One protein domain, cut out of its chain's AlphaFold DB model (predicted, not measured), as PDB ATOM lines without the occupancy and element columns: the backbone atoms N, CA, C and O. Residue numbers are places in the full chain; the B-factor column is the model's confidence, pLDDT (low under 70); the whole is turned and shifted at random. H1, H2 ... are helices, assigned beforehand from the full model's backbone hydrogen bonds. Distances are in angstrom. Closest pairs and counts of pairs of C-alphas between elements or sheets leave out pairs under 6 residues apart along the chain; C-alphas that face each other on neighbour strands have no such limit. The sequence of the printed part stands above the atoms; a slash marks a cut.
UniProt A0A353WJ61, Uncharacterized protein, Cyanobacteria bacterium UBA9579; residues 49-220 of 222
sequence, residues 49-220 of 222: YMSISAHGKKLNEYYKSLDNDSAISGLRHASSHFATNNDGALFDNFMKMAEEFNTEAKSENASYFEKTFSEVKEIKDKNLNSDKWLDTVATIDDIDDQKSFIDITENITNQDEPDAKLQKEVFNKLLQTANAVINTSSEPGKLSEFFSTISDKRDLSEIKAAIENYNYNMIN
ATOM      1  N   TYR A  49     142.736 198.472 149.354       35.94
ATOM      2  CA  TYR A  49     143.974 199.259 149.298       35.94
ATOM      3  C   TYR A  49     144.301 199.933 150.638       35.94
ATOM      4  O   TYR A  49     145.450 199.917 151.082       35.94
ATOM      5  N   MET A  50     143.297 200.515 151.302       36.59
ATOM      6  CA  MET A  50     143.497 201.182 152.591       36.59
ATOM      7  C   MET A  50     143.827 200.177 153.695       36.59
ATOM      8  O   MET A  50     144.785 200.408 154.437       36.59
ATOM      9  N   SER A  51     143.117 199.048 153.755       45.72
ATOM     10  CA  SER A  51     143.399 197.980 154.718       45.72
ATOM     11  C   SER A  51     144.771 197.351 154.472       45.72
ATOM     12  O   SER A  51     145.569 197.290 155.399       45.72
ATOM     13  N   ILE A  52     145.136 197.020 153.225       48.31
ATOM     14  CA  ILE A  52     146.479 196.515 152.880       48.31
ATOM     15  C   ILE A  52     147.566 197.533 153.254       48.31
ATOM     16  O   ILE A  52     148.609 197.152 153.783       48.31
ATOM     17  N   SER A  53     147.332 198.834 153.047       55.09
ATOM     18  CA  SER A  53     148.299 199.875 153.424       55.09
ATOM     19  C   SER A  53     148.461 200.023 154.945       55.09
ATOM     20  O   SER A  53     149.580 200.201 155.428       55.09
ATOM     21  N   ALA A  54     147.375 199.896 155.714       60.84
ATOM     22  CA  ALA A  54     147.403 199.954 157.174       60.84
ATOM     23  C   ALA A  54     148.031 198.685 157.775       60.84
ATOM     24  O   ALA A  54     148.857 198.766 158.681       60.84
ATOM     25  N   HIS A  55     147.691 197.521 157.224       67.75
ATOM     26  CA  HIS A  55     148.201 196.214 157.625       67.75
ATOM     27  C   HIS A  55     149.685 196.067 157.284       67.75
ATOM     28  O   HIS A  55     150.483 195.710 158.147       67.75
ATOM     29  N   GLY A  56     150.088 196.467 156.077       66.56
ATOM     30  CA  GLY A  56     151.492 196.526 155.675       66.56
ATOM     31  C   GLY A  56     152.309 197.502 156.524       66.56
ATOM     32  O   GLY A  56     153.452 197.208 156.873       66.56
ATOM     33  N   LYS A  57     151.721 198.637 156.932       70.69
ATOM     34  CA  LYS A  57     152.369 199.564 157.866       70.69
ATOM     35  C   LYS A  57     152.589 198.922 159.239       70.69
ATOM     36  O   LYS A  57     153.711 198.991 159.735       70.69
ATOM     37  N   LYS A  58     151.573 198.268 159.816       73.31
ATOM     38  CA  LYS A  58     151.694 197.570 161.109       73.31
ATOM     39  C   LYS A  58     152.731 196.446 161.066       73.31
ATOM     40  O   LYS A  58     153.598 196.382 161.927       73.31
ATOM     41  N   LEU A  59     152.711 195.611 160.026       75.44
ATOM     42  CA  LEU A  59     153.709 194.549 159.845       75.44
ATOM     43  C   LEU A  59     155.136 195.109 159.725       75.44
ATOM     44  O   LEU A  59     156.078 194.522 160.248       75.44
ATOM     45  N   ASN A  60     155.316 196.269 159.087       75.75
ATOM     46  CA  ASN A  60     156.612 196.951 159.030       75.75
ATOM     47  C   ASN A  60     157.033 197.559 160.381       75.75
ATOM     48  O   ASN A  60     158.222 197.618 160.683       75.75
ATOM     49  N   GLU A  61     156.088 198.031 161.196       81.69
ATOM     50  CA  GLU A  61     156.373 198.476 162.566       81.69
ATOM     51  C   GLU A  61     156.821 197.299 163.440       81.69
ATOM     52  O   GLU A  61     157.839 197.416 164.118       81.69
ATOM     53  N   TYR A  62     156.151 196.149 163.327       82.62
ATOM     54  CA  TYR A  62     156.556 194.894 163.967       82.62
ATOM     55  C   TYR A  62     157.937 194.430 163.508       82.62
ATOM     56  O   TYR A  62     158.786 194.110 164.328       82.62
ATOM     57  N   TYR A  63     158.212 194.471 162.205       80.12
ATOM     58  CA  TYR A  63     159.530 194.127 161.671       80.12
ATOM     59  C   TYR A  63     160.654 194.957 162.304       80.12
ATOM     60  O   TYR A  63     161.729 194.435 162.574       80.12
ATOM     61  N   LYS A  64     160.415 196.251 162.540       80.69
ATOM     62  CA  LYS A  64     161.403 197.161 163.138       80.69
ATOM     63  C   LYS A  64     161.583 196.968 164.642       80.69
ATOM     64  O   LYS A  64     162.583 197.449 165.166       80.69
ATOM     65  N   SER A  65     160.613 196.364 165.328       81.75
ATOM     66  CA  SER A  65     160.688 196.116 166.768       81.75
ATOM     67  C   SER A  65     161.303 194.765 167.122       81.75
ATOM     68  O   SER A  65     161.615 194.565 168.286       81.75
ATOM     69  N   LEU A  66     161.458 193.862 166.152       81.81
ATOM     70  CA  LEU A  66     162.130 192.577 166.335       81.81
ATOM     71  C   LEU A  66     163.644 192.737 166.163       81.81
ATOM     72  O   LEU A  66     164.093 193.351 165.192       81.81
ATOM     73  N   ASP A  67     164.422 192.130 167.056       83.50
ATOM     74  CA  ASP A  67     165.885 192.025 166.924       83.50
ATOM     75  C   ASP A  67     166.370 190.591 166.621       83.50
ATOM     76  O   ASP A  67     167.537 190.376 166.286       83.50
ATOM     77  N   ASN A  68     165.453 189.622 166.662       85.06
ATOM     78  CA  ASN A  68     165.716 188.204 166.467       85.06
ATOM     79  C   ASN A  68     165.429 187.745 165.020       85.06
ATOM     80  O   ASN A  68     164.298 187.831 164.530       85.06
ATOM     81  N   ASP A  69     166.437 187.176 164.347       87.12
ATOM     82  CA  ASP A  69     166.330 186.662 162.970       87.12
ATOM     83  C   ASP A  69     165.237 185.591 162.798       87.12
ATOM     84  O   ASP A  69     164.561 185.541 161.761       87.12
ATOM     85  N   SER A  70     165.033 184.742 163.812       89.50
ATOM     86  CA  SER A  70     163.982 183.725 163.800       89.50
ATOM     87  C   SER A  70     162.599 184.357 163.812       89.50
ATOM     88  O   SER A  70     161.769 184.023 162.961       89.50
ATOM     89  N   ALA A  71     162.387 185.333 164.695       90.25
ATOM     90  CA  ALA A  71     161.148 186.094 164.754       90.25
ATOM     91  C   ALA A  71     160.901 186.864 163.446       90.25
ATOM     92  O   ALA A  71     159.804 186.831 162.894       90.25
ATOM     93  N   ILE A  72     161.928 187.492 162.871       87.56
ATOM     94  CA  ILE A  72     161.812 188.200 161.590       87.56
ATOM     95  C   ILE A  72     161.385 187.246 160.461       87.56
ATOM     96  O   ILE A  72     160.508 187.570 159.653       87.56
ATOM     97  N   SER A  73     161.991 186.060 160.386       85.50
ATOM     98  CA  SER A  73     161.632 185.047 159.391       85.50
ATOM     99  C   SER A  73     160.205 184.527 159.590       85.50
ATOM    100  O   SER A  73     159.474 184.345 158.611       85.50
ATOM    101  N   GLY A  74     159.789 184.312 160.837       87.56
ATOM    102  CA  GLY A  74     158.426 183.916 161.168       87.56
ATOM    103  C   GLY A  74     157.391 184.977 160.813       87.56
ATOM    104  O   GLY A  74     156.389 184.659 160.178       87.56
ATOM    105  N   LEU A  75     157.668 186.253 161.104       88.44
ATOM    106  CA  LEU A  75     156.817 187.383 160.721       88.44
ATOM    107  C   LEU A  75     156.622 187.450 159.204       88.44
ATOM    108  O   LEU A  75     155.502 187.648 158.731       88.44
ATOM    109  N   ARG A  76     157.688 187.245 158.418       83.88
ATOM    110  CA  ARG A  76     157.587 187.175 156.949       83.88
ATOM    111  C   ARG A  76     156.689 186.027 156.501       83.88
ATOM    112  O   ARG A  76     155.900 186.197 155.573       83.88
ATOM    113  N   HIS A  77     156.795 184.871 157.153       86.00
ATOM    114  CA  HIS A  77     155.960 183.724 156.826       86.00
ATOM    115  C   HIS A  77     154.487 183.971 157.170       86.00
ATOM    116  O   HIS A  77     153.645 183.778 156.297       86.00
ATOM    117  N   ALA A  78     154.195 184.489 158.366       88.88
ATOM    118  CA  ALA A  78     152.845 184.869 158.777       88.88
ATOM    119  C   ALA A  78     152.240 185.921 157.834       88.88
ATOM    120  O   ALA A  78     151.114 185.774 157.369       88.88
ATOM    121  N   SER A  79     153.025 186.936 157.463       84.62
ATOM    122  CA  SER A  79     152.608 187.960 156.496       84.62
ATOM    123  C   SER A  79     152.242 187.347 155.144       84.62
ATOM    124  O   SER A  79     151.239 187.725 154.549       84.62
ATOM    125  N   SER A  80     153.041 186.393 154.655       82.38
ATOM    126  CA  SER A  80     152.753 185.692 153.401       82.38
ATOM    127  C   SER A  80     151.480 184.857 153.500       82.38
ATOM    128  O   SER A  80     150.676 184.900 152.575       82.38
ATOM    129  N   HIS A  81     151.301 184.115 154.597       86.38
ATOM    130  CA  HIS A  81     150.111 183.301 154.838       86.38
ATOM    131  C   HIS A  81     148.851 184.161 154.743       86.38
ATOM    132  O   HIS A  81     148.022 183.948 153.859       86.38
ATOM    133  N   PHE A  82     148.772 185.226 155.540       83.75
ATOM    134  CA  PHE A  82     147.593 186.085 155.564       83.75
ATOM    135  C   PHE A  82     147.417 186.978 154.332       83.75
ATOM    136  O   PHE A  82     146.297 187.360 154.025       83.75
ATOM    137  N   ALA A  83     148.480 187.294 153.588       76.25
ATOM    138  CA  ALA A  83     148.338 187.974 152.299       76.25
ATOM    139  C   ALA A  83     147.724 187.065 151.220       76.25
ATOM    140  O   ALA A  83     147.124 187.557 150.266       76.25
ATOM    141  N   THR A  84     147.906 185.747 151.345       73.38
ATOM    142  CA  THR A  84     147.337 184.753 150.419       73.38
ATOM    143  C   THR A  84     146.000 184.184 150.886       73.38
ATOM    144  O   THR A  84     145.230 183.684 150.064       73.38
ATOM    145  N   ASN A  85     145.721 184.260 152.186       72.31
ATOM    146  CA  ASN A  85     144.456 183.860 152.773       72.31
ATOM    147  C   ASN A  85     143.436 185.001 152.611       72.31
ATOM    148  O   ASN A  85     143.694 186.136 152.992       72.31
ATOM    149  N   ASN A  86     142.271 184.708 152.034       69.94
ATOM    150  CA  ASN A  86     141.224 185.710 151.793       69.94
ATOM    151  C   ASN A  86     140.290 185.907 153.006       69.94
ATOM    152  O   ASN A  86     139.206 186.474 152.858       69.94
ATOM    153  N   ASP A  87     140.678 185.426 154.189       81.00
ATOM    154  CA  ASP A  87     139.933 185.612 155.435       81.00
ATOM    155  C   ASP A  87     140.418 186.858 156.193       81.00
ATOM    156  O   ASP A  87     141.367 186.824 156.980       81.00
ATOM    157  N   GLY A  88     139.747 187.984 155.939       81.00
ATOM    158  CA  GLY A  88     140.057 189.252 156.600       81.00
ATOM    159  C   GLY A  88     139.821 189.232 158.113       81.00
ATOM    160  O   GLY A  88     140.569 189.875 158.842       81.00
ATOM    161  N   ALA A  89     138.840 188.464 158.601       86.50
ATOM    162  CA  ALA A  89     138.549 188.391 160.033       86.50
ATOM    163  C   ALA A  89     139.664 187.654 160.782       86.50
ATOM    164  O   ALA A  89     140.104 188.092 161.844       86.50
ATOM    165  N   LEU A  90     140.161 186.565 160.195       88.00
ATOM    166  CA  LEU A  90     141.279 185.814 160.749       88.00
ATOM    167  C   LEU A  90     142.556 186.661 160.816       88.00
ATOM    168  O   LEU A  90     143.260 186.655 161.827       88.00
ATOM    169  N   PHE A  91     142.829 187.436 159.763       87.12
ATOM    170  CA  PHE A  91     143.946 188.373 159.764       87.12
ATOM    171  C   PHE A  91     143.800 189.453 160.846       87.12
ATOM    172  O   PHE A  91     144.754 189.727 161.577       87.12
ATOM    173  N   ASP A  92     142.615 190.053 160.976       87.50
ATOM    174  CA  ASP A  92     142.360 191.097 161.971       87.50
ATOM    175  C   ASP A  92     142.548 190.568 163.402       87.50
ATOM    176  O   ASP A  92     143.179 191.236 164.230       87.50
ATOM    177  N   ASN A  93     142.084 189.345 163.681       91.75
ATOM    178  CA  ASN A  93     142.291 188.680 164.968       91.75
ATOM    179  C   ASN A  93     143.776 188.437 165.253       91.75
ATOM    180  O   ASN A  93     144.255 188.757 166.343       91.75
ATOM    181  N   PHE A  94     144.527 187.943 164.263       91.62
ATOM    182  CA  PHE A  94     145.970 187.755 164.399       91.62
ATOM    183  C   PHE A  94     146.691 189.074 164.702       91.62
ATOM    184  O   PHE A  94     147.535 189.144 165.596       91.62
ATOM    185  N   MET A  95     146.348 190.147 163.986       88.69
ATOM    186  CA  MET A  95     146.958 191.458 164.205       88.69
ATOM    187  C   MET A  95     146.617 192.046 165.569       88.69
ATOM    188  O   MET A  95     147.466 192.724 166.153       88.69
ATOM    189  N   LYS A  96     145.404 191.798 166.072       90.69
ATOM    190  CA  LYS A  96     144.990 192.185 167.422       90.69
ATOM    191  C   LYS A  96     145.828 191.460 168.478       90.69
ATOM    192  O   LYS A  96     146.429 192.133 169.308       90.69
ATOM    193  N   MET A  97     145.947 190.134 168.387       92.44
ATOM    194  CA  MET A  97     146.820 189.343 169.266       92.44
ATOM    195  C   MET A  97     148.263 189.867 169.242       92.44
ATOM    196  O   MET A  97     148.862 190.118 170.284       92.44
ATOM    197  N   ALA A  98     148.826 190.079 168.048       90.12
ATOM    198  CA  ALA A  98     150.193 190.572 167.907       90.12
ATOM    199  C   ALA A  98     150.384 191.968 168.533       90.12
ATOM    200  O   ALA A  98     151.441 192.238 169.098       90.12
ATOM    201  N   GLU A  99     149.378 192.847 168.469       89.25
ATOM    202  CA  GLU A  99     149.422 194.174 169.103       89.25
ATOM    203  C   GLU A  99     149.400 194.066 170.633       89.25
ATOM    204  O   GLU A  99     150.158 194.761 171.316       89.25
ATOM    205  N   GLU A 100     148.560 193.181 171.170       89.75
ATOM    206  CA  GLU A 100     148.472 192.920 172.608       89.75
ATOM    207  C   GLU A 100     149.805 192.378 173.136       89.75
ATOM    208  O   GLU A 100     150.388 192.966 174.052       89.75
ATOM    209  N   PHE A 101     150.379 191.367 172.477       90.69
ATOM    210  CA  PHE A 101     151.703 190.851 172.826       90.69
ATOM    211  C   PHE A 101     152.817 191.892 172.680       90.69
ATOM    212  O   PHE A 101     153.710 191.946 173.525       90.69
ATOM    213  N   ASN A 102     152.797 192.731 171.639       86.38
ATOM    214  CA  ASN A 102     153.798 193.789 171.460       86.38
ATOM    215  C   ASN A 102     153.697 194.861 172.554       86.38
ATOM    216  O   ASN A 102     154.701 195.415 173.001       86.38
ATOM    217  N   THR A 103     152.476 195.172 172.991       83.94
ATOM    218  CA  THR A 103     152.232 196.120 174.081       83.94
ATOM    219  C   THR A 103     152.748 195.564 175.403       83.94
ATOM    220  O   THR A 103     153.457 196.273 176.118       83.94
ATOM    221  N   GLU A 104     152.471 194.290 175.699       78.69
ATOM    222  CA  GLU A 104     153.040 193.597 176.859       78.69
ATOM    223  C   GLU A 104     154.572 193.529 176.788       78.69
ATOM    224  O   GLU A 104     155.235 193.770 177.790       78.69
ATOM    225  N   ALA A 105     155.161 193.288 175.614       68.88
ATOM    226  CA  ALA A 105     156.612 193.173 175.454       68.88
ATOM    227  C   ALA A 105     157.383 194.484 175.688       68.88
ATOM    228  O   ALA A 105     158.573 194.458 175.987       68.88
ATOM    229  N   LYS A 106     156.716 195.636 175.563       67.31
ATOM    230  CA  LYS A 106     157.282 196.947 175.931       67.31
ATOM    231  C   LYS A 106     157.273 197.189 177.445       67.31
ATOM    232  O   LYS A 106     157.851 198.177 177.898       67.31
ATOM    233  N   SER A 107     156.621 196.320 178.222       61.81
ATOM    234  CA  SER A 107     156.867 196.183 179.661       61.81
ATOM    235  C   SER A 107     158.127 195.333 179.888       61.81
ATOM    236  O   SER A 107     158.587 194.671 178.969       61.81
ATOM    237  N   GLU A 108     158.734 195.368 181.077       52.88
ATOM    238  CA  GLU A 108     160.109 194.887 181.345       52.88
ATOM    239  C   GLU A 108     160.416 193.399 181.017       52.88
ATOM    240  O   GLU A 108     161.555 192.977 181.185       52.88
ATOM    241  N   ASN A 109     159.457 192.617 180.503       51.06
ATOM    242  CA  ASN A 109     159.648 191.248 180.018       51.06
ATOM    243  C   ASN A 109     159.072 191.066 178.596       51.06
ATOM    244  O   ASN A 109     157.927 190.642 178.422       51.06
ATOM    245  N   ALA A 110     159.878 191.338 177.566       59.06
ATOM    246  CA  ALA A 110     159.579 190.927 176.195       59.06
ATOM    247  C   ALA A 110     159.580 189.395 176.098       59.06
ATOM    248  O   ALA A 110     160.597 188.761 176.364       59.06
ATOM    249  N   SER A 111     158.441 188.785 175.760       77.75
ATOM    250  CA  SER A 111     158.349 187.322 175.693       77.75
ATOM    251  C   SER A 111     157.459 186.863 174.541       77.75
ATOM    252  O   SER A 111     157.965 186.375 173.534       77.75
ATOM    253  N   TYR A 112     156.145 187.096 174.597       89.56
ATOM    254  CA  TYR A 112     155.227 186.434 173.662       89.56
ATOM    255  C   TYR A 112     155.212 187.001 172.241       89.56
ATOM    256  O   TYR A 112     154.956 186.250 171.301       89.56
ATOM    257  N   PHE A 113     155.522 188.284 172.049       90.88
ATOM    258  CA  PHE A 113     155.536 188.884 170.712       90.88
ATOM    259  C   PHE A 113     156.613 188.255 169.822       90.88
ATOM    260  O   PHE A 113     156.313 187.719 168.757       90.88
ATOM    261  N   GLU A 114     157.864 188.257 170.285       90.44
ATOM    262  CA  GLU A 114     158.975 187.653 169.545       90.44
ATOM    263  C   GLU A 114     158.874 186.129 169.504       90.44
ATOM    264  O   GLU A 114     159.169 185.515 168.472       90.44
ATOM    265  N   LYS A 115     158.410 185.517 170.601       92.81
ATOM    266  CA  LYS A 115     158.194 184.072 170.698       92.81
ATOM    267  C   LYS A 115     157.192 183.581 169.664       92.81
ATOM    268  O   LYS A 115     157.498 182.637 168.951       92.81
ATOM    269  N   THR A 116     156.052 184.259 169.509       94.25
ATOM    270  CA  THR A 116     155.022 183.899 168.519       94.25
ATOM    271  C   THR A 116     155.633 183.729 167.133       94.25
ATOM    272  O   THR A 116     155.422 182.714 166.475       94.25
ATOM    273  N   PHE A 117     156.431 184.699 166.681       93.25
ATOM    274  CA  PHE A 117     157.043 184.606 165.361       93.25
ATOM    275  C   PHE A 117     158.219 183.625 165.321       93.25
ATOM    276  O   PHE A 117     158.415 182.954 164.312       93.25
ATOM    277  N   SER A 118     158.985 183.496 166.402       94.62
ATOM    278  CA  SER A 118     160.052 182.491 166.473       94.62
ATOM    279  C   SER A 118     159.488 181.073 166.331       94.62
ATOM    280  O   SER A 118     160.006 180.298 165.529       94.62
ATOM    281  N   GLU A 119     158.354 180.783 166.973       95.88
ATOM    282  CA  GLU A 119     157.647 179.505 166.838       95.88
ATOM    283  C   GLU A 119     157.167 179.250 165.409       95.88
ATOM    284  O   GLU A 119     157.324 178.148 164.892       95.88
ATOM    285  N   VAL A 120     156.658 180.267 164.702       95.75
ATOM    286  CA  VAL A 120     156.269 180.115 163.285       95.75
ATOM    287  C   VAL A 120     157.435 179.599 162.438       95.75
ATOM    288  O   VAL A 120     157.240 178.754 161.558       95.75
ATOM    289  N   LYS A 121     158.653 180.098 162.686       93.38
ATOM    290  CA  LYS A 121     159.852 179.593 162.014       93.38
ATOM    291  C   LYS A 121     160.179 178.168 162.458       93.38
ATOM    292  O   LYS A 121     160.427 177.334 161.591       93.38
ATOM    293  N   GLU A 122     160.167 177.890 163.755       94.88
ATOM    294  CA  GLU A 122     160.545 176.581 164.300       94.88
ATOM    295  C   GLU A 122     159.634 175.457 163.786       94.88
ATOM    296  O   GLU A 122     160.097 174.432 163.279       94.88
ATOM    297  N   ILE A 123     158.319 175.686 163.801       96.06
ATOM    298  CA  ILE A 123     157.305 174.778 163.249       96.06
ATOM    299  C   ILE A 123     157.612 174.472 161.778       96.06
ATOM    300  O   ILE A 123     157.571 173.317 161.342       96.06
ATOM    301  N   LYS A 124     157.950 175.505 161.002       92.69
ATOM    302  CA  LYS A 124     158.275 175.361 159.583       92.69
ATOM    303  C   LYS A 124     159.566 174.572 159.365       92.69
ATOM    304  O   LYS A 124     159.584 173.679 158.516       92.69
ATOM    305  N   ASP A 125     160.622 174.870 160.116       92.12
ATOM    306  CA  ASP A 125     161.912 174.180 160.013       92.12
ATOM    307  C   ASP A 125     161.781 172.690 160.379       92.12
ATOM    308  O   ASP A 125     162.415 171.836 159.753       92.12
ATOM    309  N   LYS A 126     160.865 172.357 161.297       91.38
ATOM    310  CA  LYS A 126     160.494 170.978 161.661       91.38
ATOM    311  C   LYS A 126     159.487 170.321 160.711       91.38
ATOM    312  O   LYS A 126     159.030 169.204 160.963       91.38
ATOM    313  N   ASN A 127     159.153 170.961 159.586       91.94
ATOM    314  CA  ASN A 127     158.212 170.448 158.582       91.94
ATOM    315  C   ASN A 127     156.825 170.096 159.174       91.94
ATOM    316  O   ASN A 127     156.161 169.120 158.779       91.94
ATOM    317  N   LEU A 128     156.415 170.893 160.161       94.44
ATOM    318  CA  LEU A 128     155.084 170.914 160.749       94.44
ATOM    319  C   LEU A 128     154.222 171.964 160.023       94.44
ATOM    320  O   LEU A 128     154.717 172.776 159.243       94.44
ATOM    321  N   ASN A 129     152.904 171.912 160.220       94.88
ATOM    322  CA  ASN A 129     151.972 172.772 159.484       94.88
ATOM    323  C   ASN A 129     151.837 174.151 160.155       94.88
ATOM    324  O   ASN A 129     150.945 174.352 160.978       94.88
ATOM    325  N   SER A 130     152.735 175.071 159.801       96.00
ATOM    326  CA  SER A 130     152.767 176.455 160.293       96.00
ATOM    327  C   SER A 130     151.551 177.279 159.873       96.00
ATOM    328  O   SER A 130     151.041 178.037 160.690       96.00
ATOM    329  N   ASP A 131     151.032 177.090 158.658       94.94
ATOM    330  CA  ASP A 131     149.843 177.810 158.175       94.94
ATOM    331  C   ASP A 131     148.609 177.454 159.019       94.94
ATOM    332  O   ASP A 131     147.908 178.327 159.526       94.94
ATOM    333  N   LYS A 132     148.393 176.158 159.284       96.06
ATOM    334  CA  LYS A 132     147.299 175.714 160.160       96.06
ATOM    335  C   LYS A 132     147.490 176.183 161.602       96.06
ATOM    336  O   LYS A 132     146.510 176.450 162.289       96.06
ATOM    337  N   TRP A 133     148.730 176.243 162.078       98.06
ATOM    338  CA  TRP A 133     149.021 176.771 163.406       98.06
ATOM    339  C   TRP A 133     148.668 178.257 163.516       98.06
ATOM    340  O   TRP A 133     148.021 178.647 164.485       98.06
ATOM    341  N   LEU A 134     149.011 179.051 162.494       97.06
ATOM    342  CA  LEU A 134     148.638 180.464 162.390       97.06
ATOM    343  C   LEU A 134     147.117 180.644 162.388       97.06
ATOM    344  O   LEU A 134     146.605 181.491 163.116       97.06
ATOM    345  N   ASP A 135     146.395 179.818 161.627       96.12
ATOM    346  CA  ASP A 135     144.930 179.842 161.622       96.12
ATOM    347  C   ASP A 135     144.356 179.509 163.006       96.12
ATOM    348  O   ASP A 135     143.452 180.183 163.497       96.12
ATOM    349  N   THR A 136     144.893 178.479 163.667       96.69
ATOM    350  CA  THR A 136     144.418 178.061 164.991       96.69
ATOM    351  C   THR A 136     144.659 179.136 166.041       96.69
ATOM    352  O   THR A 136     143.706 179.506 166.719       96.69
ATOM    353  N   VAL A 137     145.875 179.684 166.154       96.69
ATOM    354  CA  VAL A 137     146.162 180.712 167.170       96.69
ATOM    355  C   VAL A 137     145.333 181.980 166.945       96.69
ATOM    356  O   VAL A 137     144.817 182.545 167.902       96.69
ATOM    357  N   ALA A 138     145.109 182.373 165.685       95.06
ATOM    358  CA  ALA A 138     144.287 183.531 165.333       95.06
ATOM    359  C   ALA A 138     142.778 183.327 165.574       95.06
ATOM    360  O   ALA A 138     142.011 184.289 165.533       95.06
ATOM    361  N   THR A 139     142.336 182.088 165.809       95.06
ATOM    362  CA  THR A 139     140.933 181.776 166.132       95.06
ATOM    363  C   THR A 139     140.683 181.719 167.643       95.06
ATOM    364  O   THR A 139     139.535 181.802 168.074       95.06
ATOM    365  N   ILE A 140     141.732 181.601 168.463       95.12
ATOM    366  CA  ILE A 140     141.607 181.668 169.923       95.12
ATOM    367  C   ILE A 140     141.284 183.115 170.312       95.12
ATOM    368  O   ILE A 140     141.967 184.039 169.872       95.12
ATOM    369  N   ASP A 141     140.241 183.320 171.111       91.38
ATOM    370  CA  ASP A 141     139.723 184.637 171.491       91.38
ATOM    371  C   ASP A 141     140.270 185.160 172.827       91.38
ATOM    372  O   ASP A 141     140.306 186.377 173.034       91.38
ATOM    373  N   ASP A 142     140.719 184.259 173.702       92.56
ATOM    374  CA  ASP A 142     141.334 184.570 174.991       92.56
ATOM    375  C   ASP A 142     142.875 184.605 174.918       92.56
ATOM    376  O   ASP A 142     143.525 183.707 174.376       92.56
ATOM    377  N   ILE A 143     143.468 185.661 175.476       91.44
ATOM    378  CA  ILE A 143     144.912 185.926 175.412       91.44
ATOM    379  C   ILE A 143     145.739 184.928 176.237       91.44
ATOM    380  O   ILE A 143     146.860 184.591 175.851       91.44
ATOM    381  N   ASP A 144     145.209 184.420 177.351       93.31
ATOM    382  CA  ASP A 144     145.905 183.445 178.196       93.31
ATOM    383  C   ASP A 144     145.863 182.051 177.552       93.31
ATOM    384  O   ASP A 144     146.843 181.297 177.607       93.31
ATOM    385  N   ASP A 145     144.776 181.738 176.846       96.00
ATOM    386  CA  ASP A 145     144.686 180.546 176.005       96.00
ATOM    387  C   ASP A 145     145.635 180.631 174.793       96.00
ATOM    388  O   ASP A 145     146.299 179.643 174.467       96.00
ATOM    389  N   GLN A 146     145.786 181.800 174.159       95.62
ATOM    390  CA  GLN A 146     146.786 182.011 173.098       95.62
ATOM    391  C   GLN A 146     148.212 181.771 173.615       95.62
ATOM    392  O   GLN A 146     148.985 181.046 172.982       95.62
ATOM    393  N   LYS A 147     148.554 182.327 174.786       95.31
ATOM    394  CA  LYS A 147     149.854 182.107 175.448       95.31
ATOM    395  C   LYS A 147     150.083 180.627 175.744       95.31
ATOM    396  O   LYS A 147     151.119 180.083 175.370       95.31
ATOM    397  N   SER A 148     149.084 179.957 176.318       96.31
ATOM    398  CA  SER A 148     149.142 178.523 176.621       96.31
ATOM    399  C   SER A 148     149.348 177.678 175.362       96.31
ATOM    400  O   SER A 148     150.154 176.749 175.355       96.31
ATOM    401  N   PHE A 149     148.662 178.013 174.268       97.50
ATOM    402  CA  PHE A 149     148.831 177.340 172.982       97.50
ATOM    403  C   PHE A 149     150.251 177.507 172.418       97.50
ATOM    404  O   PHE A 149     150.835 176.534 171.927       97.50
ATOM    405  N   ILE A 150     150.821 178.712 172.514       96.88
ATOM    406  CA  ILE A 150     152.203 179.006 172.110       96.88
ATOM    407  C   ILE A 150     153.199 178.226 172.977       96.88
ATOM    408  O   ILE A 150     154.104 177.601 172.433       96.88
ATOM    409  N   ASP A 151     153.010 178.187 174.297       95.69
ATOM    410  CA  ASP A 151     153.901 177.479 175.228       95.69
ATOM    411  C   ASP A 151     153.882 175.962 175.022       95.69
ATOM    412  O   ASP A 151     154.923 175.306 175.010       95.69
ATOM    413  N   ILE A 152     152.696 175.382 174.818       97.06
ATOM    414  CA  ILE A 152     152.567 173.954 174.511       97.06
ATOM    415  C   ILE A 152     153.191 173.652 173.145       97.06
ATOM    416  O   ILE A 152     153.824 172.609 172.979       97.06
ATOM    417  N   THR A 153     153.031 174.555 172.172       96.94
ATOM    418  CA  THR A 153     153.673 174.407 170.864       96.94
ATOM    419  C   THR A 153     155.188 174.399 170.996       96.94
ATOM    420  O   THR A 153     155.801 173.453 170.512       96.94
ATOM    421  N   GLU A 154     155.758 175.374 171.706       95.12
ATOM    422  CA  GLU A 154     157.192 175.454 171.987       95.12
ATOM    423  C   GLU A 154     157.694 174.186 172.693       95.12
ATOM    424  O   GLU A 154     158.733 173.631 172.340       95.12
ATOM    425  N   ASN A 155     156.946 173.672 173.676       94.81
ATOM    426  CA  ASN A 155     157.305 172.425 174.349       94.81
ATOM    427  C   ASN A 155     157.344 171.242 173.364       94.81
ATOM    428  O   ASN A 155     158.255 170.425 173.412       94.81
ATOM    429  N   ILE A 156     156.391 171.153 172.434       95.25
ATOM    430  CA  ILE A 156     156.377 170.092 171.417       95.25
ATOM    431  C   ILE A 156     157.521 170.270 170.417       95.25
ATOM    432  O   ILE A 156     158.170 169.284 170.056       95.25
ATOM    433  N   THR A 157     157.753 171.491 169.935       93.62
ATOM    434  CA  THR A 157     158.775 171.785 168.928       93.62
ATOM    435  C   THR A 157     160.171 171.621 169.512       93.62
ATOM    436  O   THR A 157     160.994 170.989 168.870       93.62
ATOM    437  N   ASN A 158     160.443 172.017 170.751       92.38
ATOM    438  CA  ASN A 158     161.778 171.901 171.348       92.38
ATOM    439  C   ASN A 158     162.213 170.471 171.714       92.38
ATOM    440  O   ASN A 158     163.361 170.271 172.108       92.38
ATOM    441  N   GLN A 159     161.347 169.461 171.578       89.44
ATOM    442  CA  GLN A 159     161.749 168.073 171.819       89.44
ATOM    443  C   GLN A 159     162.488 167.484 170.613       89.44
ATOM    444  O   GLN A 159     161.972 167.432 169.490       89.44
ATOM    445  N   ASP A 160     163.722 167.043 170.861       79.56
ATOM    446  CA  ASP A 160     164.568 166.363 169.887       79.56
ATOM    447  C   ASP A 160     164.183 164.884 169.799       79.56
ATOM    448  O   ASP A 160     164.527 164.077 170.662       79.56
ATOM    449  N   GLU A 161     163.483 164.520 168.725       75.88
ATOM    450  CA  GLU A 161     163.088 163.140 168.453       75.88
ATOM    451  C   GLU A 161     163.922 162.527 167.320       75.88
ATOM    452  O   GLU A 161     164.065 163.154 166.265       75.88
ATOM    453  N   PRO A 162     164.403 161.274 167.459       66.81
ATOM    454  CA  PRO A 162     165.219 160.610 166.440       66.81
ATOM    455  C   PRO A 162     164.551 160.489 165.063       66.81
ATOM    456  O   PRO A 162     165.254 160.348 164.062       66.81
ATOM    457  N   ASP A 163     163.214 160.504 164.997       67.75
ATOM    458  CA  ASP A 163     162.456 160.316 163.754       67.75
ATOM    459  C   ASP A 163     161.407 161.404 163.456       67.75
ATOM    460  O   ASP A 163     160.713 161.304 162.441       67.75
ATOM    461  N   ALA A 164     161.276 162.428 164.313       84.94
ATOM    462  CA  ALA A 164     160.252 163.485 164.262       84.94
ATOM    463  C   ALA A 164     158.790 162.993 164.103       84.94
ATOM    464  O   ALA A 164     157.861 163.796 163.956       84.94
ATOM    465  N   LYS A 165     158.537 161.678 164.137       90.94
ATOM    466  CA  LYS A 165     157.231 161.093 163.827       90.94
ATOM    467  C   LYS A 165     156.274 161.318 164.980       90.94
ATOM    468  O   LYS A 165     155.142 161.744 164.750       90.94
ATOM    469  N   LEU A 166     156.735 161.048 166.202       92.44
ATOM    470  CA  LEU A 166     155.951 161.289 167.407       92.44
ATOM    471  C   LEU A 166     155.649 162.784 167.557       92.44
ATOM    472  O   LEU A 166     154.493 163.145 167.742       92.44
ATOM    473  N   GLN A 167     156.643 163.654 167.361       94.56
ATOM    474  CA  GLN A 167     156.460 165.108 167.393       94.56
ATOM    475  C   GLN A 167     155.373 165.568 166.420       94.56
ATOM    476  O   GLN A 167     154.435 166.264 166.809       94.56
ATOM    477  N   LYS A 168     155.438 165.115 165.164       94.81
ATOM    478  CA  LYS A 168     154.424 165.436 164.156       94.81
ATOM    479  C   LYS A 168     153.043 164.898 164.521       94.81
ATOM    480  O   LYS A 168     152.040 165.554 164.248       94.81
ATOM    481  N   GLU A 169     152.962 163.709 165.108       95.38
ATOM    482  CA  GLU A 169     151.695 163.151 165.582       95.38
ATOM    483  C   GLU A 169     151.091 164.006 166.703       95.38
ATOM    484  O   GLU A 169     149.917 164.374 166.624       95.38
ATOM    485  N   VAL A 170     151.892 164.353 167.709       96.69
ATOM    486  CA  VAL A 170     151.465 165.141 168.872       96.69
ATOM    487  C   VAL A 170     151.048 166.547 168.465       96.69
ATOM    488  O   VAL A 170     149.954 166.981 168.820       96.69
ATOM    489  N   PHE A 171     151.847 167.218 167.636       97.19
ATOM    490  CA  PHE A 171     151.518 168.534 167.098       97.19
ATOM    491  C   PHE A 171     150.191 168.523 166.324       97.19
ATOM    492  O   PHE A 171     149.320 169.364 166.537       97.19
ATOM    493  N   ASN A 172     149.982 167.528 165.456       97.19
ATOM    494  CA  ASN A 172     148.727 167.415 164.712       97.19
ATOM    495  C   ASN A 172     147.526 167.158 165.630       97.19
ATOM    496  O   ASN A 172     146.452 167.702 165.370       97.19
ATOM    497  N   LYS A 173     147.695 166.357 166.689       97.06
ATOM    498  CA  LYS A 173     146.654 166.119 167.698       97.06
ATOM    499  C   LYS A 173     146.326 167.388 168.478       97.06
ATOM    500  O   LYS A 173     145.145 167.677 168.640       97.06
ATOM    501  N   LEU A 174     147.331 168.173 168.872       97.81
ATOM    502  CA  LEU A 174     147.130 169.480 169.503       97.81
ATOM    503  C   LEU A 174     146.260 170.377 168.613       97.81
ATOM    504  O   LEU A 174     145.209 170.836 169.053       97.81
ATOM    505  N   LEU A 175     146.650 170.560 167.345       97.69
ATOM    506  CA  LEU A 175     145.888 171.378 166.397       97.69
ATOM    507  C   LEU A 175     144.465 170.853 166.197       97.69
ATOM    508  O   LEU A 175     143.520 171.631 166.102       97.69
ATOM    509  N   GLN A 176     144.287 169.537 166.077       95.81
ATOM    510  CA  GLN A 176     142.966 168.937 165.890       95.81
ATOM    511  C   GLN A 176     142.064 169.159 167.103       95.81
ATOM    512  O   GLN A 176     140.921 169.571 166.920       95.81
ATOM    513  N   THR A 177     142.566 168.925 168.314       96.25
ATOM    514  CA  THR A 177     141.775 169.079 169.537       96.25
ATOM    515  C   THR A 177     141.479 170.541 169.839       96.25
ATOM    516  O   THR A 177     140.321 170.849 170.095       96.25
ATOM    517  N   ALA A 178     142.450 171.452 169.710       95.88
ATOM    518  CA  ALA A 178     142.205 172.886 169.885       95.88
ATOM    519  C   ALA A 178     141.095 173.377 168.937       95.88
ATOM    520  O   ALA A 178     140.104 173.948 169.384       95.88
ATOM    521  N   ASN A 179     141.187 173.046 167.642       93.69
ATOM    522  CA  ASN A 179     140.140 173.395 166.678       93.69
ATOM    523  C   ASN A 179     138.794 172.720 166.989       93.69
ATOM    524  O   ASN A 179     137.747 173.316 166.750       93.69
ATOM    525  N   ALA A 180     138.781 171.483 167.488       92.56
ATOM    526  CA  ALA A 180     137.537 170.819 167.873       92.56
ATOM    527  C   ALA A 180     136.873 171.532 169.056       92.56
ATOM    528  O   ALA A 180     135.676 171.797 168.997       92.56
ATOM    529  N   VAL A 181     137.643 171.892 170.084       93.06
ATOM    530  CA  VAL A 181     137.146 172.630 171.253       93.06
ATOM    531  C   VAL A 181     136.581 173.986 170.832       93.06
ATOM    532  O   VAL A 181     135.434 174.275 171.159       93.06
ATOM    533  N   ILE A 182     137.322 174.752 170.025       90.81
ATOM    534  CA  ILE A 182     136.885 176.047 169.475       90.81
ATOM    535  C   ILE A 182     135.553 175.921 168.716       90.81
ATOM    536  O   ILE A 182     134.655 176.736 168.891       90.81
ATOM    537  N   ASN A 183     135.403 174.893 167.875       88.25
ATOM    538  CA  ASN A 183     134.239 174.771 166.990       88.25
ATOM    539  C   ASN A 183     133.012 174.114 167.635       88.25
ATOM    540  O   ASN A 183     131.904 174.250 167.114       88.25
ATOM    541  N   THR A 184     133.193 173.336 168.703       84.38
ATOM    542  CA  THR A 184     132.110 172.534 169.303       84.38
ATOM    543  C   THR A 184     131.682 173.009 170.683       84.38
ATOM    544  O   THR A 184     130.571 172.687 171.106       84.38
ATOM    545  N   SER A 185     132.517 173.780 171.382       73.00
ATOM    546  CA  SER A 185     132.180 174.284 172.706       73.00
ATOM    547  C   SER A 185     131.433 175.609 172.621       73.00
ATOM    548  O   SER A 185     131.978 176.613 172.178       73.00
ATOM    549  N   SER A 186     130.201 175.639 173.128       67.06
ATOM    550  CA  SER A 186     129.534 176.895 173.501       67.06
ATOM    551  C   SER A 186     129.895 177.352 174.916       67.06
ATOM    552  O   SER A 186     129.470 178.424 175.344       67.06
ATOM    553  N   GLU A 187     130.605 176.514 175.677       76.19
ATOM    554  CA  GLU A 187     130.977 176.783 177.061       76.19
ATOM    555  C   GLU A 187     132.316 177.536 177.128       76.19
ATOM    556  O   GLU A 187     133.310 177.065 176.558       76.19
ATOM    557  N   PRO A 188     132.374 178.679 177.837       77.38
ATOM    558  CA  PRO A 188     133.627 179.391 178.060       77.38
ATOM    559  C   PRO A 188     134.590 178.549 178.912       77.38
ATOM    560  O   PRO A 188     134.166 177.818 179.809       77.38
ATOM    561  N   GLY A 189     135.893 178.665 178.645       86.88
ATOM    562  CA  GLY A 189     136.956 178.030 179.437       86.88
ATOM    563  C   GLY A 189     137.270 176.568 179.095       86.88
ATOM    564  O   GLY A 189     138.139 175.972 179.729       86.88
ATOM    565  N   LYS A 190     136.620 175.964 178.086       91.94
ATOM    566  CA  LYS A 190     136.954 174.592 177.648       91.94
ATOM    567  C   LYS A 190     138.348 174.471 177.049       91.94
ATOM    568  O   LYS A 190     138.988 173.430 177.203       91.94
ATOM    569  N   LEU A 191     138.809 175.523 176.383       94.00
ATOM    570  CA  LEU A 191     140.141 175.566 175.806       94.00
ATOM    571  C   LEU A 191     141.204 175.723 176.906       94.00
ATOM    572  O   LEU A 191     142.159 174.949 176.931       94.00
ATOM    573  N   SER A 192     140.953 176.570 177.906       95.38
ATOM    574  CA  SER A 192     141.763 176.630 179.129       95.38
ATOM    575  C   SER A 192     141.801 175.295 179.881       95.38
ATOM    576  O   SER A 192     142.868 174.851 180.307       95.38
ATOM    577  N   GLU A 193     140.661 174.600 180.013       94.88
ATOM    578  CA  GLU A 193     140.601 173.248 180.591       94.88
ATOM    579  C   GLU A 193     141.506 172.293 179.801       94.88
ATOM    580  O   GLU A 193     142.354 171.623 180.391       94.88
ATOM    581  N   PHE A 194     141.390 172.283 178.471       96.25
ATOM    582  CA  PHE A 194     142.230 171.471 177.593       96.25
ATOM    583  C   PHE A 194     143.722 171.752 177.800       96.25
ATOM    584  O   PHE A 194     144.483 170.822 178.082       96.25
ATOM    585  N   PHE A 195     144.145 173.013 177.729       96.81
ATOM    586  CA  PHE A 195     145.548 173.382 177.906       96.81
ATOM    587  C   PHE A 195     146.066 173.060 179.308       96.81
ATOM    588  O   PHE A 195     147.183 172.556 179.442       96.81
ATOM    589  N   SER A 196     145.239 173.217 180.345       96.12
ATOM    590  CA  SER A 196     145.612 172.836 181.711       96.12
ATOM    591  C   SER A 196     145.956 171.347 181.834       96.12
ATOM    592  O   SER A 196     146.882 171.003 182.568       96.12
ATOM    593  N   THR A 197     145.304 170.465 181.058       96.06
ATOM    594  CA  THR A 197     145.608 169.019 181.070       96.06
ATOM    595  C   THR A 197     146.987 168.669 180.508       96.06
ATOM    596  O   THR A 197     147.503 167.584 180.791       96.06
ATOM    597  N   ILE A 198     147.570 169.571 179.713       96.62
ATOM    598  CA  ILE A 198     148.830 169.373 178.990       96.62
ATOM    599  C   ILE A 198     149.980 170.154 179.636       96.62
ATOM    600  O   ILE A 198     151.125 169.724 179.557       96.62
ATOM    601  N   SER A 199     149.683 171.291 180.272       93.06
ATOM    602  CA  SER A 199     150.664 172.291 180.723       93.06
ATOM    603  C   SER A 199     151.810 171.767 181.606       93.06
ATOM    604  O   SER A 199     152.903 172.324 181.586       93.06
ATOM    605  N   ASP A 200     151.591 170.693 182.364       92.56
ATOM    606  CA  ASP A 200     152.575 170.086 183.267       92.56
ATOM    607  C   ASP A 200     153.323 168.886 182.656       92.56
ATOM    608  O   ASP A 200     154.207 168.318 183.305       92.56
ATOM    609  N   LYS A 201     152.975 168.482 181.426       94.88
ATOM    610  CA  LYS A 201     153.553 167.317 180.744       94.88
ATOM    611  C   LYS A 201     154.894 167.664 180.117       94.88
ATOM    612  O   LYS A 201     155.050 168.701 179.469       94.88
ATOM    613  N   ARG A 202     155.880 166.792 180.326       86.31
ATOM    614  CA  ARG A 202     157.280 167.091 179.990       86.31
ATOM    615  C   ARG A 202     157.734 166.462 178.693       86.31
ATOM    616  O   ARG A 202     158.577 167.045 178.025       86.31
ATOM    617  N   ASP A 203     157.197 165.302 178.341       91.56
ATOM    618  CA  ASP A 203     157.569 164.602 177.117       91.56
ATOM    619  C   ASP A 203     156.391 164.425 176.153       91.56
ATOM    620  O   ASP A 203     155.216 164.503 176.528       91.56
ATOM    621  N   LEU A 204     156.708 164.179 174.883       94.25
ATOM    622  CA  LEU A 204     155.707 164.000 173.835       94.25
ATOM    623  C   LEU A 204     154.726 162.855 174.115       94.25
ATOM    624  O   LEU A 204     153.572 162.936 173.692       94.25
ATOM    625  N   SER A 205     155.141 161.794 174.810       94.06
ATOM    626  CA  SER A 205     154.255 160.664 175.117       94.06
ATOM    627  C   SER A 205     153.221 161.047 176.173       94.06
ATOM    628  O   SER A 205     152.041 160.719 176.025       94.06
ATOM    629  N   GLU A 206     153.631 161.788 177.200       95.31
ATOM    630  CA  GLU A 206     152.736 162.349 178.210       95.31
ATOM    631  C   GLU A 206     151.760 163.365 177.609       95.31
ATOM    632  O   GLU A 206     150.555 163.289 177.866       95.31
ATOM    633  N   ILE A 207     152.256 164.276 176.762       96.38
ATOM    634  CA  ILE A 207     151.424 165.259 176.051       96.38
ATOM    635  C   ILE A 207     150.390 164.532 175.185       96.38
ATOM    636  O   ILE A 207     149.197 164.843 175.229       96.38
ATOM    637  N   LYS A 208     150.823 163.517 174.427       96.38
ATOM    638  CA  LYS A 208     149.935 162.697 173.598       96.38
ATOM    639  C   LYS A 208     148.824 162.059 174.427       96.38
ATOM    640  O   LYS A 208     147.653 162.173 174.066       96.38
ATOM    641  N   ALA A 209     149.191 161.400 175.524       95.94
ATOM    642  CA  ALA A 209     148.245 160.718 176.397       95.94
ATOM    643  C   ALA A 209     147.249 161.700 177.032       95.94
ATOM    644  O   ALA A 209     146.061 161.389 177.124       95.94
ATOM    645  N   ALA A 210     147.699 162.899 177.416       96.81
ATOM    646  CA  ALA A 210     146.831 163.951 177.940       96.81
ATOM    647  C   ALA A 210     145.795 164.411 176.902       96.81
ATOM    648  O   ALA A 210     144.599 164.425 177.205       96.81
ATOM    649  N   ILE A 211     146.223 164.685 175.662       96.56
ATOM    650  CA  ILE A 211     145.316 165.067 174.564       96.56
ATOM    651  C   ILE A 211     144.292 163.955 174.287       96.56
ATOM    652  O   ILE A 211     143.102 164.215 174.112       96.56
ATOM    653  N   GLU A 212     144.735 162.697 174.256       95.50
ATOM    654  CA  GLU A 212     143.856 161.546 174.015       95.50
ATOM    655  C   GLU A 212     142.837 161.344 175.140       95.50
ATOM    656  O   GLU A 212     141.659 161.107 174.863       95.50
ATOM    657  N   ASN A 213     143.259 161.500 176.395       94.62
ATOM    658  CA  ASN A 213     142.371 161.420 177.548       94.62
ATOM    659  C   ASN A 213     141.340 162.561 177.555       94.62
ATOM    660  O   ASN A 213     140.160 162.315 177.805       94.62
ATOM    661  N   TYR A 214     141.750 163.789 177.228       94.56
ATOM    662  CA  TYR A 214     140.822 164.915 177.095       94.56
ATOM    663  C   TYR A 214     139.765 164.639 176.015       94.56
ATOM    664  O   TYR A 214     138.566 164.718 176.286       94.56
ATOM    665  N   ASN A 215     140.189 164.215 174.819       89.75
ATOM    666  CA  ASN A 215     139.274 163.873 173.724       89.75
ATOM    667  C   ASN A 215     138.281 162.765 174.113       89.75
ATOM    668  O   ASN A 215     137.102 162.840 173.767       89.75
ATOM    669  N   TYR A 216     138.737 161.742 174.842       88.44
ATOM    670  CA  TYR A 216     137.869 160.666 175.320       88.44
ATOM    671  C   TYR A 216     136.767 161.184 176.255       88.44
ATOM    672  O   TYR A 216     135.604 160.802 176.099       88.44
ATOM    673  N   ASN A 217     137.124 162.076 177.184       86.94
ATOM    674  CA  ASN A 217     136.187 162.674 178.137       86.94
ATOM    675  C   ASN A 217     135.226 163.666 177.468       86.94
ATOM    676  O   ASN A 217     134.075 163.764 177.881       86.94
ATOM    677  N   MET A 218     135.660 164.346 176.404       82.38
ATOM    678  CA  MET A 218     134.801 165.231 175.611       82.38
ATOM    679  C   MET A 218     133.705 164.454 174.859       82.38
ATOM    680  O   MET A 218     132.585 164.937 174.722       82.38
ATOM    681  N   ILE A 219     134.007 163.235 174.395       72.19
ATOM    682  CA  ILE A 219     133.039 162.359 173.708       72.19
ATOM    683  C   ILE A 219     132.129 161.624 174.706       72.19
ATOM    684  O   ILE A 219     130.976 161.337 174.389       72.19
ATOM    685  N   ASN A 220     132.633 161.314 175.904       73.12
ATOM    686  CA  ASN A 220     131.918 160.551 176.932       73.12
ATOM    687  C   ASN A 220     131.833 161.340 178.254       73.12
ATOM    688  O   ASN A 220     132.478 160.947 179.234       73.12
TER     689      ASN A 220
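Overview. This is residues 49 to 220 of the 222 residues of an uncharacterized protein of Cyanobacteria bacterium UBA9579 (UniProt A0A353WJ61). Nine helices pack into a rounded body, partly side by side and partly crossed, with H1 at one end of the longest axis, H9 at the other, and H5 and H6 nearest the middle. H4, H5, H6 and H7 form an up-and-down bundle, H8 and H9 pack on its H7 side, and H2 and H3 cross H5 on its other side, with H1 outside them. The printed part has 172 residues with nine named helices, H1 to H9 in chain order, and no named strand; its class is all helix. It is compact, with a radius of gyration of the C-alphas of 16.1 A, and spans 48 by 39 by 34 A.

Arrangement. H7, residues 165 to 184, touches H9, residues 204 to 219, the same way at a shallow tilt of 28 degrees; their closest C-alphas, of Val 170 and Lys 208, are 5.5 A apart. H8, residues 190 to 198, forms hairpins with H7 and with H9. H6, residues 143 to 157, and H7 form a hairpin at 18 degrees, touching with residues 153 to 157 and 167 to 171 alone; the closest C-alphas, of Ile 156 and Gln 167, are 6.4 A apart. The hub is H5, residues 130 to 139, which touches five helices. It touches H7 with a closest C-alpha pair of Thr 136 and Asn 179, 6.6 A, H7 using residues 175 to 182 alone. H4, residues 112 to 125, joins H5, H6 and H7 in the up-and-down bundle, each running against the one before. H3, residues 88 to 105, is about perpendicular to H5 at 84 degrees and touches it with residues 90 to 97 alone; the C-alphas of Phe 94 and Ala 138 come closest, 4.6 A. H2, residues 69 to 84, touches H4 at 79 degrees, about perpendicular, with the C-alphas of Ala 71 and Ser 118 closest at 4.1 A. H1, residues 49 to 65, H2 and H3 form a second up-and-down bundle, although H2 and H3 are close but not clearly touching. H1 is apart from H4 to H9. In H1, H2, H3, H5, H6, H7 and H9 every O i to N i+4 pair is within hydrogen-bond range; H4 has 9 of 10 and H8 4 of 5.

Along the chain. H7 is 28.1 A from first to last C-alpha, H3 25.4 A, H1 24.4 A, H2 22.8 A, H9 22.7 A and H6 20.8 A. H1 begins at C-alpha 49, (143.974, 199.259, 149.298); H7 begins at C-alpha 165, (157.231, 161.093, 163.827); H9 ends at C-alpha 219, (133.039, 162.359, 173.708).

Size, cuts and confidence. The C-alphas farthest apart, of Tyr 49 and Asn 220, are 49.1 A apart. The printed part has no cut and no long link. Its mean pLDDT is 86.7; 18 residues are under 70, among them 49 to 56 and 105 to 110.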